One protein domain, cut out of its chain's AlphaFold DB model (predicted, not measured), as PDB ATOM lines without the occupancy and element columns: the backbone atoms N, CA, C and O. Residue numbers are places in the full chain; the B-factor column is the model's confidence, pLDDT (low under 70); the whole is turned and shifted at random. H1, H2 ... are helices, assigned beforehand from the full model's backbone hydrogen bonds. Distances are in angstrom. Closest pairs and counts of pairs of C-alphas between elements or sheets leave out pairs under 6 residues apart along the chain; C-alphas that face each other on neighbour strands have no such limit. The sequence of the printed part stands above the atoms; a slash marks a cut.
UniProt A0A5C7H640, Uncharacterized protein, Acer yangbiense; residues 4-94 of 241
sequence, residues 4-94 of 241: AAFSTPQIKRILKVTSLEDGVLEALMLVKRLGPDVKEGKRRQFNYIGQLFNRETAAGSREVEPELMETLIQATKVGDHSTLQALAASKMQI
ATOM      1  N   ALA A   4     -18.688 -27.786 104.966       82.50
ATOM      2  CA  ALA A   4     -17.460 -28.283 105.585       82.50
ATOM      3  C   ALA A   4     -17.699 -29.053 106.901       82.50
ATOM      4  O   ALA A   4     -16.797 -29.764 107.344       82.50
ATOM      5  N   ALA A   5     -18.885 -28.940 107.513       83.81
ATOM      6  CA  ALA A   5     -19.247 -29.657 108.736       83.81
ATOM      7  C   ALA A   5     -19.753 -31.089 108.482       83.81
ATOM      8  O   ALA A   5     -19.709 -31.909 109.393       83.81
ATOM      9  N   PHE A   6     -20.211 -31.403 107.267       83.25
ATOM     10  CA  PHE A   6     -20.704 -32.739 106.921       83.25
ATOM     11  C   PHE A   6     -19.570 -33.745 106.732       83.25
ATOM     12  O   PHE A   6     -18.432 -33.361 106.479       83.25
ATOM     13  N   SER A   7     -19.852 -35.040 106.834       82.81
ATOM     14  CA  SER A   7     -18.878 -36.091 106.505       82.81
ATOM     15  C   SER A   7     -18.501 -36.067 105.014       82.81
ATOM     16  O   SER A   7     -19.248 -35.552 104.182       82.81
ATOM     17  N   THR A   8     -17.339 -36.615 104.651       81.06
ATOM     18  CA  THR A   8     -16.893 -36.679 103.246       81.06
ATOM     19  C   THR A   8     -17.913 -37.365 102.322       81.06
ATOM     20  O   THR A   8     -18.211 -36.789 101.274       81.06
ATOM     21  N   PRO A   9     -18.544 -38.496 102.707       77.44
ATOM     22  CA  PRO A   9     -19.587 -39.121 101.890       77.44
ATOM     23  C   PRO A   9     -20.810 -38.218 101.690       77.44
ATOM     24  O   PRO A   9     -21.320 -38.091 100.580       77.44
ATOM     25  N   GLN A  10     -21.245 -37.517 102.743       84.62
ATOM     26  CA  GLN A  10     -22.349 -36.555 102.655       84.62
ATOM     27  C   GLN A  10     -22.019 -35.401 101.700       84.62
ATOM     28  O   GLN A  10     -22.860 -35.014 100.893       84.62
ATOM     29  N   ILE A  11     -20.789 -34.880 101.749       83.81
ATOM     30  CA  ILE A  11     -20.324 -33.847 100.815       83.81
ATOM     31  C   ILE A  11     -20.357 -34.384  99.383       83.81
ATOM     32  O   ILE A  11     -20.961 -33.751  98.524       83.81
ATOM     33  N   LYS A  12     -19.775 -35.563  99.122       83.25
ATOM     34  CA  LYS A  12     -19.766 -36.182  97.787       83.25
ATOM     35  C   LYS A  12     -21.175 -36.368  97.225       83.25
ATOM     36  O   LYS A  12     -21.409 -36.035  96.067       83.25
ATOM     37  N   ARG A  13     -22.125 -36.817  98.049       81.19
ATOM     38  CA  ARG A  13     -23.529 -36.965  97.646       81.19
ATOM     39  C   ARG A  13     -24.142 -35.627  97.225       81.19
ATOM     40  O   ARG A  13     -24.726 -35.540  96.149       81.19
ATOM     41  N   ILE A  14     -23.951 -34.568  98.016       83.56
ATOM     42  CA  ILE A  14     -24.431 -33.216  97.678       83.56
ATOM     43  C   ILE A  14     -23.780 -32.711  96.378       83.56
ATOM     44  O   ILE A  14     -24.465 -32.161  95.512       83.56
ATOM     45  N   LEU A  15     -22.469 -32.918  96.208       82.50
ATOM     46  CA  LEU A  15     -21.733 -32.491  95.012       82.50
ATOM     47  C   LEU A  15     -22.176 -33.245  93.751       82.50
ATOM     48  O   LEU A  15     -22.315 -32.624  92.698       82.50
ATOM     49  N   LYS A  16     -22.492 -34.543  93.862       79.44
ATOM     50  CA  LYS A  16     -23.037 -35.352  92.760       79.44
ATOM     51  C   LYS A  16     -24.380 -34.798  92.281       79.44
ATOM     52  O   LYS A  16     -24.551 -34.562  91.087       79.44
ATOM     53  N   VAL A  17     -25.296 -34.488  93.204       76.94
ATOM     54  CA  VAL A  17     -26.602 -33.889  92.860       76.94
ATOM     55  C   VAL A  17     -26.448 -32.476  92.307       76.94
ATOM     56  O   VAL A  17     -27.195 -32.056  91.437       76.94
ATOM     57  N   THR A  18     -25.457 -31.714  92.743       73.62
ATOM     58  CA  THR A  18     -25.219 -30.359  92.213       73.62
ATOM     59  C   THR A  18     -24.329 -30.355  90.970       73.62
ATOM     60  O   THR A  18     -24.182 -29.315  90.334       73.62
ATOM     61  N   SER A  19     -23.872 -31.531  90.514       73.88
ATOM     62  CA  SER A  19     -22.923 -31.706  89.406       73.88
ATOM     63  C   SER A  19     -21.730 -30.771  89.553       73.88
ATOM     64  O   SER A  19     -21.304 -30.157  88.584       73.88
ATOM     65  N   LEU A  20     -21.230 -30.596  90.769       74.44
ATOM     66  CA  LEU A  20     -20.085 -29.742  91.045       74.44
ATOM     67  C   LEU A  20     -18.775 -30.483  90.776       74.44
ATOM     68  O   LEU A  20     -18.708 -31.700  90.900       74.44
ATOM     69  N   GLU A  21     -17.747 -29.741  90.366       68.00
ATOM     70  CA  GLU A  21     -16.438 -30.303  90.016       68.00
ATOM     71  C   GLU A  21     -15.663 -30.784  91.245       68.00
ATOM     72  O   GLU A  21     -15.814 -30.245  92.348       68.00
ATOM     73  N   ASP A  22     -14.743 -31.724  91.010       71.44
ATOM     74  CA  ASP A  22     -13.800 -32.248  92.005       71.44
ATOM     75  C   ASP A  22     -13.016 -31.132  92.719       71.44
ATOM     76  O   ASP A  22     -12.716 -31.247  93.906       71.44
ATOM     77  N   GLY A  23     -12.802 -29.984  92.065       77.69
ATOM     78  CA  GLY A  23     -12.159 -28.814  92.674       77.69
ATOM     79  C   GLY A  23     -12.895 -28.246  93.898       77.69
ATOM     80  O   GLY A  23     -12.259 -27.727  94.818       77.69
ATOM     81  N   VAL A  24     -14.228 -28.371  93.974       82.88
ATOM     82  CA  VAL A  24     -14.995 -27.979  95.173       82.88
ATOM     83  C   VAL A  24     -14.761 -28.971  96.309       82.88
ATOM     84  O   VAL A  24     -14.609 -28.560  97.464       82.88
ATOM     85  N   LEU A  25     -14.719 -30.268  95.992       84.31
ATOM     86  CA  LEU A  25     -14.431 -31.316  96.965       84.31
ATOM     87  C   LEU A  25     -13.026 -31.125  97.541       84.31
ATOM     88  O   LEU A  25     -12.877 -31.067  98.759       84.31
ATOM     89  N   GLU A  26     -12.020 -30.944  96.688       83.06
ATOM     90  CA  GLU A  26     -10.633 -30.691  97.091       83.06
ATOM     91  C   GLU A  26     -10.525 -29.479  98.019       83.06
ATOM     92  O   GLU A  26      -9.947 -29.566  99.105       83.06
ATOM     93  N   ALA A  27     -11.151 -28.358  97.651       86.69
ATOM     94  CA  ALA A  27     -11.144 -27.154  98.472       86.69
ATOM     95  C   ALA A  27     -11.840 -27.363  99.835       86.69
ATOM     96  O   ALA A  27     -11.358 -26.875 100.863       86.69
ATOM     97  N   LEU A  28     -12.931 -28.137  99.888       87.19
ATOM     98  CA  LEU A  28     -13.583 -28.522 101.147       87.19
ATOM     99  C   LEU A  28     -12.698 -29.439 102.002       87.19
ATOM    100  O   LEU A  28     -12.635 -29.266 103.223       87.19
ATOM    101  N   MET A  29     -11.981 -30.377 101.384       85.25
ATOM    102  CA  MET A  29     -11.045 -31.257 102.083       85.25
ATOM    103  C   MET A  29      -9.856 -30.476 102.649       85.25
ATOM    104  O   MET A  29      -9.457 -30.716 103.790       85.25
ATOM    105  N   LEU A  30      -9.351 -29.469 101.929       85.31
ATOM    106  CA  LEU A  30      -8.330 -28.556 102.445       85.31
ATOM    107  C   LEU A  30      -8.816 -27.826 103.701       85.31
ATOM    108  O   LEU A  30      -8.104 -27.790 104.701       85.31
ATOM    109  N   VAL A  31     -10.048 -27.309 103.706       86.06
ATOM    110  CA  VAL A  31     -10.628 -26.652 104.892       86.06
ATOM    111  C   VAL A  31     -10.685 -27.586 106.102       86.06
ATOM    112  O   VAL A  31     -10.425 -27.135 107.223       86.06
ATOM    113  N   LYS A  32     -11.017 -28.865 105.894       84.38
ATOM    114  CA  LYS A  32     -11.052 -29.875 106.962       84.38
ATOM    115  C   LYS A  32      -9.662 -30.195 107.512       84.38
ATOM    116  O   LYS A  32      -9.530 -30.386 108.716       84.38
ATOM    117  N   ARG A  33      -8.638 -30.217 106.651       84.12
ATOM    118  CA  ARG A  33      -7.231 -30.437 107.036       84.12
ATOM    119  C   ARG A  33      -6.628 -29.235 107.771       84.12
ATOM    120  O   ARG A  33      -5.695 -29.397 108.550       84.12
ATOM    121  N   LEU A  34      -7.149 -28.026 107.548       82.19
ATOM    122  CA  LEU A  34      -6.677 -26.830 108.246       82.19
ATOM    123  C   LEU A  34      -6.998 -26.895 109.749       82.19
ATOM    124  O   LEU A  34      -8.158 -27.002 110.166       82.19
ATOM    125  N   GLY A  35      -5.961 -26.726 110.573       75.31
ATOM    126  CA  GLY A  35      -6.073 -26.700 112.030       75.31
ATOM    127  C   GLY A  35      -7.011 -25.601 112.564       75.31
ATOM    128  O   GLY A  35      -7.353 -24.646 111.851       75.31
ATOM    129  N   PRO A  36      -7.464 -25.708 113.825       73.31
ATOM    130  CA  PRO A  36      -8.383 -24.746 114.441       73.31
ATOM    131  C   PRO A  36      -7.817 -23.317 114.510       73.31
ATOM    132  O   PRO A  36      -8.590 -22.359 114.507       73.31
ATOM    133  N   ASP A  37      -6.491 -23.172 114.498       75.56
ATOM    134  CA  ASP A  37      -5.799 -21.887 114.648       75.56
ATOM    135  C   ASP A  37      -5.641 -21.107 113.324       75.56
ATOM    136  O   ASP A  37      -5.418 -19.898 113.302       75.56
ATOM    137  N   VAL A  38      -5.851 -21.762 112.174       84.31
ATOM    138  CA  VAL A  38      -5.653 -21.152 110.847       84.31
ATOM    139  C   VAL A  38      -6.930 -20.450 110.364       84.31
ATOM    140  O   VAL A  38      -7.507 -20.780 109.325       84.31
ATOM    141  N   LYS A  39      -7.398 -19.459 111.133       83.81
ATOM    142  CA  LYS A  39      -8.638 -18.707 110.840       83.81
ATOM    143  C   LYS A  39      -8.584 -17.998 109.486       83.81
ATOM    144  O   LYS A  39      -9.535 -18.067 108.710       83.81
ATOM    145  N   GLU A  40      -7.455 -17.362 109.182       83.88
ATOM    146  CA  GLU A  40      -7.267 -16.612 107.937       83.88
ATOM    147  C   GLU A  40      -7.163 -17.536 106.713       83.88
ATOM    148  O   GLU A  40      -7.746 -17.247 105.669       83.88
ATOM    149  N   GLY A  41      -6.508 -18.695 106.851       82.69
ATOM    150  CA  GLY A  41      -6.467 -19.712 105.795       82.69
ATOM    151  C   GLY A  41      -7.852 -20.291 105.503       82.69
ATOM    152  O   GLY A  41      -8.246 -20.365 104.342       82.69
ATOM    153  N   LYS A  42      -8.639 -20.598 106.545       84.94
ATOM    154  CA  LYS A  42     -10.034 -21.047 106.388       84.94
ATOM    155  C   LYS A  42     -10.897 -19.990 105.704       84.94
ATOM    156  O   LYS A  42     -11.649 -20.320 104.794       84.94
ATOM    157  N   ARG A  43     -10.756 -18.716 106.086       85.69
ATOM    158  CA  ARG A  43     -11.474 -17.597 105.454       85.69
ATOM    159  C   ARG A  43     -11.169 -17.495 103.958       85.69
ATOM    160  O   ARG A  43     -12.092 -17.385 103.159       85.69
ATOM    161  N   ARG A  44      -9.892 -17.576 103.571       87.50
ATOM    162  CA  ARG A  44      -9.474 -17.541 102.157       87.50
ATOM    163  C   ARG A  44      -9.997 -18.737 101.369       87.50
ATOM    164  O   ARG A  44     -10.482 -18.550 100.258       87.50
ATOM    165  N   GLN A  45      -9.958 -19.931 101.955       87.31
ATOM    166  CA  GLN A  45     -10.486 -21.134 101.313       87.31
ATOM    167  C   GLN A  45     -12.005 -21.078 101.134       87.31
ATOM    168  O   GLN A  45     -12.499 -21.379 100.056       87.31
ATOM    169  N   PHE A  46     -12.762 -20.603 102.128       86.88
ATOM    170  CA  PHE A  46     -14.206 -20.407 101.954       86.88
ATOM    171  C   PHE A  46     -14.539 -19.388 100.863       86.88
ATOM    172  O   PHE A  46     -15.485 -19.602 100.111       86.88
ATOM    173  N   ASN A  47     -13.746 -18.321 100.730       86.69
ATOM    174  CA  ASN A  47     -13.907 -17.373  99.629       86.69
ATOM    175  C   ASN A  47     -13.614 -18.023  98.272       86.69
ATOM    176  O   ASN A  47     -14.346 -17.780  97.317       86.69
ATOM    177  N   TYR A  48     -12.580 -18.863  98.189       86.69
ATOM    178  CA  TYR A  48     -12.259 -19.612  96.977       86.69
ATOM    179  C   TYR A  48     -13.379 -20.587  96.592       86.69
ATOM    180  O   TYR A  48     -13.824 -20.578  95.450       86.69
ATOM    181  N   ILE A  49     -13.926 -21.345  97.548       84.62
ATOM    182  CA  ILE A  49     -15.074 -22.232  97.296       84.62
ATOM    183  C   ILE A  49     -16.296 -21.423  96.842       84.62
ATOM    184  O   ILE A  49     -16.992 -21.820  95.913       84.62
ATOM    185  N   GLY A  50     -16.536 -20.258  97.451       82.81
ATOM    186  CA  GLY A  50     -17.579 -19.338  97.001       82.81
ATOM    187  C   GLY A  50     -17.383 -18.902  95.546       82.81
ATOM    188  O   GLY A  50     -18.345 -18.860  94.791       82.81
ATOM    189  N   GLN A  51     -16.147 -18.637  95.113       82.50
ATOM    190  CA  GLN A  51     -15.855 -18.353  93.703       82.50
ATOM    191  C   GLN A  51     -16.083 -19.569  92.802       82.50
ATOM    192  O   GLN A  51     -16.587 -19.394  91.701       82.50
ATOM    193  N   LEU A  52     -15.769 -20.786  93.260       80.81
ATOM    194  CA  LEU A  52     -16.026 -22.012  92.499       80.81
ATOM    195  C   LEU A  52     -17.521 -22.238  92.241       80.81
ATOM    196  O   LEU A  52     -17.881 -22.643  91.143       80.81
ATOM    197  N   PHE A  53     -18.392 -21.923  93.203       77.00
ATOM    198  CA  PHE A  53     -19.845 -21.996  92.997       77.00
ATOM    199  C   PHE A  53     -20.384 -20.969  92.005       77.00
ATOM    200  O   PHE A  53     -21.388 -21.229  91.355       77.00
ATOM    201  N   ASN A  54     -19.717 -19.822  91.894       72.12
ATOM    202  CA  ASN A  54     -20.084 -18.752  90.968       72.12
ATOM    203  C   ASN A  54     -19.324 -18.841  89.635       72.12
ATOM    204  O   ASN A  54     -19.457 -17.956  88.791       72.12
ATOM    205  N   ARG A  55     -18.465 -19.853  89.446       67.81
ATOM    206  CA  ARG A  55     -17.655 -19.968  88.237       67.81
ATOM    207  C   ARG A  55     -18.536 -20.474  87.107       67.81
ATOM    208  O   ARG A  55     -18.786 -21.668  86.977       67.81
ATOM    209  N   GLU A  56     -18.954 -19.545  86.263       52.22
ATOM    210  CA  GLU A  56     -19.585 -19.830  84.985       52.22
ATOM    211  C   GLU A  56     -18.625 -20.679  84.135       52.22
ATOM    212  O   GLU A  56     -17.584 -20.222  83.653       52.22
ATOM    213  N   THR A  57     -18.917 -21.972  84.008       52.53
ATOM    214  CA  THR A  57     -18.252 -22.813  83.010       52.53
ATOM    215  C   THR A  57     -18.684 -22.345  81.625       52.53
ATOM    216  O   THR A  57     -19.849 -22.006  81.446       52.53
ATOM    217  N   ALA A  58     -17.792 -22.405  80.631       47.34
ATOM    218  CA  ALA A  58     -18.020 -21.970  79.243       47.34
ATOM    219  C   ALA A  58     -19.261 -22.579  78.538       47.34
ATOM    220  O   ALA A  58     -19.595 -22.174  77.430       47.34
ATOM    221  N   ALA A  59     -19.940 -23.533  79.178       48.69
ATOM    222  CA  ALA A  59     -21.213 -24.122  78.774       48.69
ATOM    223  C   ALA A  59     -22.466 -23.443  79.387       48.69
ATOM    224  O   ALA A  59     -23.556 -23.981  79.244       48.69
ATOM    225  N   GLY A  60     -22.345 -22.305  80.086       49.47
ATOM    226  CA  GLY A  60     -23.476 -21.441  80.472       49.47
ATOM    227  C   GLY A  60     -24.564 -22.068  81.361       49.47
ATOM    228  O   GLY A  60     -25.692 -21.591  81.360       49.47
ATOM    229  N   SER A  61     -24.299 -23.173  82.068       50.31
ATOM    230  CA  SER A  61     -25.357 -23.934  82.770       50.31
ATOM    231  C   SER A  61     -24.919 -24.543  84.105       50.31
ATOM    232  O   SER A  61     -25.311 -25.659  84.440       50.31
ATOM    233  N   ARG A  62     -24.078 -23.847  84.878       55.84
ATOM    234  CA  ARG A  62     -23.551 -24.400  86.139       55.84
ATOM    235  C   ARG A  62     -23.608 -23.446  87.326       55.84
ATOM    236  O   ARG A  62     -22.796 -23.562  88.237       55.84
ATOM    237  N   GLU A  63     -24.570 -22.529  87.336       59.12
ATOM    238  CA  GLU A  63     -24.935 -21.877  88.590       59.12
ATOM    239  C   GLU A  63     -25.621 -22.915  89.477       59.12
ATOM    240  O   GLU A  63     -26.643 -23.504  89.120       59.12
ATOM    241  N   VAL A  64     -25.014 -23.194  90.627       65.25
ATOM    242  CA  VAL A  64     -25.678 -23.978  91.661       65.25
ATOM    243  C   VAL A  64     -26.818 -23.129  92.189       65.25
ATOM    244  O   VAL A  64     -26.582 -22.133  92.871       65.25
ATOM    245  N   GLU A  65     -28.046 -23.535  91.887       74.12
ATOM    246  CA  GLU A  65     -29.227 -22.878  92.427       74.12
ATOM    247  C   GLU A  65     -29.148 -22.875  93.968       74.12
ATOM    248  O   GLU A  65     -29.016 -23.942  94.589       74.12
ATOM    249  N   PRO A  66     -29.175 -21.695  94.612       74.19
ATOM    250  CA  PRO A  66     -28.977 -21.590  96.055       74.19
ATOM    251  C   PRO A  66     -30.074 -22.326  96.834       74.19
ATOM    252  O   PRO A  66     -29.787 -22.916  97.875       74.19
ATOM    253  N   GLU A  67     -31.297 -22.362  96.298       80.12
ATOM    254  CA  GLU A  67     -32.445 -23.064  96.882       80.12
ATOM    255  C   GLU A  67     -32.249 -24.587  96.885       80.12
ATOM    256  O   GLU A  67     -32.502 -25.255  97.893       80.12
ATOM    257  N   LEU A  68     -31.713 -25.146  95.793       82.00
ATOM    258  CA  LEU A  68     -31.373 -26.566  95.700       82.00
ATOM    259  C   LEU A  68     -30.266 -26.933  96.693       82.00
ATOM    260  O   LEU A  68     -30.375 -27.928  97.409       82.00
ATOM    261  N   MET A  69     -29.206 -26.123  96.766       83.56
ATOM    262  CA  MET A  69     -28.110 -26.344  97.711       83.56
ATOM    263  C   MET A  69     -28.604 -26.285  99.162       83.56
ATOM    264  O   MET A  69     -28.248 -27.149  99.964       83.56
ATOM    265  N   GLU A  70     -29.446 -25.311  99.510       84.25
ATOM    266  CA  GLU A  70     -30.023 -25.207 100.850       84.25
ATOM    267  C   GLU A  70     -30.917 -26.410 101.184       84.25
ATOM    268  O   GLU A  70     -30.781 -26.993 102.262       84.25
ATOM    269  N   THR A  71     -31.740 -26.860 100.235       86.00
ATOM    270  CA  THR A  71     -32.583 -28.056 100.395       86.00
ATOM    271  C   THR A  71     -31.740 -29.311 100.631       86.00
ATOM    272  O   THR A  71     -32.011 -30.078 101.556       86.00
ATOM    273  N   LEU A  72     -30.661 -29.503  99.862       84.69
ATOM    274  CA  LEU A  72     -29.739 -30.633 100.028       84.69
ATOM    275  C   LEU A  72     -29.015 -30.599 101.377       84.69
ATOM    276  O   LEU A  72     -28.853 -31.637 102.025       84.69
ATOM    277  N   ILE A  73     -28.597 -29.414 101.829       86.56
ATOM    278  CA  ILE A  73     -27.974 -29.217 103.142       86.56
ATOM    279  C   ILE A  73     -28.963 -29.567 104.264       86.56
ATOM    280  O   ILE A  73     -28.590 -30.267 105.210       86.56
ATOM    281  N   GLN A  74     -30.217 -29.118 104.169       88.25
ATOM    282  CA  GLN A  74     -31.252 -29.408 105.164       88.25
ATOM    283  C   GLN A  74     -31.616 -30.898 105.190       88.25
ATOM    284  O   GLN A  74     -31.602 -31.501 106.265       88.25
ATOM    285  N   ALA A  75     -31.843 -31.515 104.029       86.25
ATOM    286  CA  ALA A  75     -32.125 -32.947 103.914       86.25
ATOM    287  C   ALA A  75     -30.976 -33.799 104.481       86.25
ATOM    288  O   ALA A  75     -31.201 -34.724 105.261       86.25
ATOM    289  N   THR A  76     -29.725 -33.419 104.194       85.31
ATOM    290  CA  THR A  76     -28.532 -34.087 104.742       85.31
ATOM    291  C   THR A  76     -28.428 -33.942 106.261       85.31
ATOM    292  O   THR A  76     -28.010 -34.877 106.942       85.31
ATOM    293  N   LYS A  77     -28.822 -32.791 106.817       86.25
ATOM    294  CA  LYS A  77     -28.802 -32.542 108.265       86.25
ATOM    295  C   LYS A  77     -29.871 -33.340 109.019       86.25
ATOM    296  O   LYS A  77     -29.616 -33.767 110.140       86.25
ATOM    297  N   VAL A  78     -31.054 -33.504 108.424       86.06
ATOM    298  CA  VAL A  78     -32.192 -34.229 109.022       86.06
ATOM    299  C   VAL A  78     -32.114 -35.740 108.752       86.06
ATOM    300  O   VAL A  78     -32.780 -36.515 109.430       86.06
ATOM    301  N   GLY A  79     -31.259 -36.173 107.818       80.00
ATOM    302  CA  GLY A  79     -31.145 -37.578 107.418       80.00
ATOM    303  C   GLY A  79     -32.282 -38.022 106.497       80.00
ATOM    304  O   GLY A  79     -32.629 -39.200 106.458       80.00
ATOM    305  N   ASP A  80     -32.891 -37.089 105.766       82.81
ATOM    306  CA  ASP A  80     -33.979 -37.393 104.844       82.81
ATOM    307  C   ASP A  80     -33.427 -37.928 103.516       82.81
ATOM    308  O   ASP A  80     -33.189 -37.207 102.547       82.81
ATOM    309  N   HIS A  81     -33.191 -39.237 103.487       76.00
ATOM    310  CA  HIS A  81     -32.679 -39.927 102.307       76.00
ATOM    311  C   HIS A  81     -33.669 -39.924 101.134       76.00
ATOM    312  O   HIS A  81     -33.239 -39.996  99.983       76.00
ATOM    313  N   SER A  82     -34.973 -39.800 101.409       78.56
ATOM    314  CA  SER A  82     -36.017 -39.839 100.382       78.56
ATOM    315  C   SER A  82     -35.967 -38.606  99.482       78.56
ATOM    316  O   SER A  82     -36.000 -38.724  98.256       78.56
ATOM    317  N   THR A  83     -35.783 -37.425 100.074       81.00
ATOM    318  CA  THR A  83     -35.650 -36.169  99.328       81.00
ATOM    319  C   THR A  83     -34.311 -36.079  98.606       81.00
ATOM    320  O   THR A  83     -34.280 -35.659  97.451       81.00
ATOM    321  N   LEU A  84     -33.216 -36.555  99.211       79.44
ATOM    322  CA  LEU A  84     -31.911 -36.635  98.540       79.44
ATOM    323  C   LEU A  84     -31.958 -37.529  97.291       79.44
ATOM    324  O   LEU A  84     -31.436 -37.143  96.245       79.44
ATOM    325  N   GLN A  85     -32.603 -38.696  97.384       79.00
ATOM    326  CA  GLN A  85     -32.737 -39.620  96.258       79.00
ATOM    327  C   GLN A  85     -33.669 -39.065  95.176       79.00
ATOM    328  O   GLN A  85     -33.347 -39.163  93.995       79.00
ATOM    329  N   ALA A  86     -34.781 -38.428  95.556       80.94
ATOM    330  CA  ALA A  86     -35.690 -37.793  94.605       80.94
ATOM    331  C   ALA A  86     -35.016 -36.647  93.829       80.94
ATOM    332  O   ALA A  86     -35.174 -36.550  92.612       80.94
ATOM    333  N   LEU A  87     -34.220 -35.811  94.505       79.81
ATOM    334  CA  LEU A  87     -33.465 -34.725  93.872       79.81
ATOM    335  C   LEU A  87     -32.340 -35.256  92.969       79.81
ATOM    336  O   LEU A  87     -32.110 -34.706  91.891       79.81
ATOM    337  N   ALA A  88     -31.681 -36.348  93.365       72.31
ATOM    338  CA  ALA A  88     -30.695 -37.032  92.529       72.31
ATOM    339  C   ALA A  88     -31.332 -37.626  91.261       72.31
ATOM    340  O   ALA A  88     -30.851 -37.379  90.155       72.31
ATOM    341  N   ALA A  89     -32.444 -38.352  91.413       70.50
ATOM    342  CA  ALA A  89     -33.174 -38.978  90.311       70.50
ATOM    343  C   ALA A  89     -33.760 -37.941  89.341       70.50
ATOM    344  O   ALA A  89     -33.692 -38.123  88.129       70.50
ATOM    345  N   SER A  90     -34.281 -36.826  89.865       69.12
ATOM    346  CA  SER A  90     -34.790 -35.709  89.059       69.12
ATOM    347  C   SER A  90     -33.714 -35.135  88.131       69.12
ATOM    348  O   SER A  90     -33.963 -34.892  86.952       69.12
ATOM    349  N   LYS A  91     -32.475 -34.993  88.619       62.19
ATOM    350  CA  LYS A  91     -31.374 -34.472  87.801       62.19
ATOM    351  C   LYS A  91     -30.837 -35.480  86.783       62.19
ATOM    352  O   LYS A  91     -30.423 -35.087  85.694       62.19
ATOM    353  N   MET A  92     -30.881 -36.768  87.112       52.94
ATOM    354  CA  MET A  92     -30.468 -37.860  86.224       52.94
ATOM    355  C   MET A  92     -31.413 -38.033  85.019       52.94
ATOM    356  O   MET A  92     -31.001 -38.555  83.997       52.94
ATOM    357  N   GLN A  93     -32.647 -37.511  85.072       50.41
ATOM    358  CA  GLN A  93     -33.532 -37.450  83.895       50.41
ATOM    359  C   GLN A  93     -33.130 -36.371  82.869       50.41
ATOM    360  O   GLN A  93     -33.623 -36.390  81.743       50.41
ATOM    361  N   ILE A  94     -32.254 -35.427  83.237       49.72
ATOM    362  CA  ILE A  94     -31.841 -34.298  82.382       49.72
ATOM    363  C   ILE A  94     -30.508 -34.586  81.668       49.72
ATOM    364  O   ILE A  94     -30.270 -34.074  80.576       49.72
TER     365      ILE A  94
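Overview. This is residues 4 to 94 of the 241 residues of an uncharacterized protein of Acer yangbiense (UniProt A0A5C7H640). The longest helix, H3, pairs with H2 as a helical hairpin at one end of a flat model, and H1, H4 and H5 form a small bundle at the other end, up and down, each running against the one before it. The two parts meet at H1 and H2, and a long link, residues 54 to 65, joins H3 to H4. The printed part has 91 residues with five named helices, H1 to H5 in chain order, and no named strand; the class is all helix. It is compact, with a radius of gyration of the C-alphas of 13.9 A, and spans 42 by 34 by 19 A, only just flat.

Along the chain. H3, residues 39 to 53, measures 21.3 A from C-alpha 39 at (-8.638, -18.707, 110.840) to C-alpha 53. H2 is residues 22 to 33, 16.5 A. H1, residues 8 to 18, 15.2 A, begins with C-alpha 8 at (-16.893, -36.679, 103.246). H4 is residues 66 to 78, 18.4 A. H5, residues 81 to 92, 16.4 A, ends with C-alpha 92 at (-30.468, -37.860, 86.224).

Arrangement. H3 and H2 touch as a hairpin at a shallow tilt of 15 degrees; their closest C-alphas, of Lys 42 and Val 31, are 5.8 A apart. H2, with Leu 25 alone, only just touches H1, with 3 pairs of C-alphas within 8 A. H1, the hub, touches H4, closest at the C-alphas of Ile 14 and Leu 72, 6.4 A. H5 touches H1 with residues 87 to 91 alone, at a steep tilt of 42 degrees, the same way; the C-alphas of Ala 88 and Val 17 are closest, 5.2 A. H4 and H5 form a hairpin, closest at the C-alphas of Ala 75 and Leu 84, 6.5 A. H3 is apart from H1, H4 and H5. In H1, H2, H3, H4 and H5 every O i to N i+4 pair is within hydrogen-bond range.

Size, cuts and confidence. The C-alphas of Asp 37 and Gln 93 are farthest apart, 44.2 A. Residues 35 to 40 stand free. The printed part has no cut. The link from H3 to H4 is long. Confidence is under 70 at residue 21, residues 55 to 64 and residues 90 to 94.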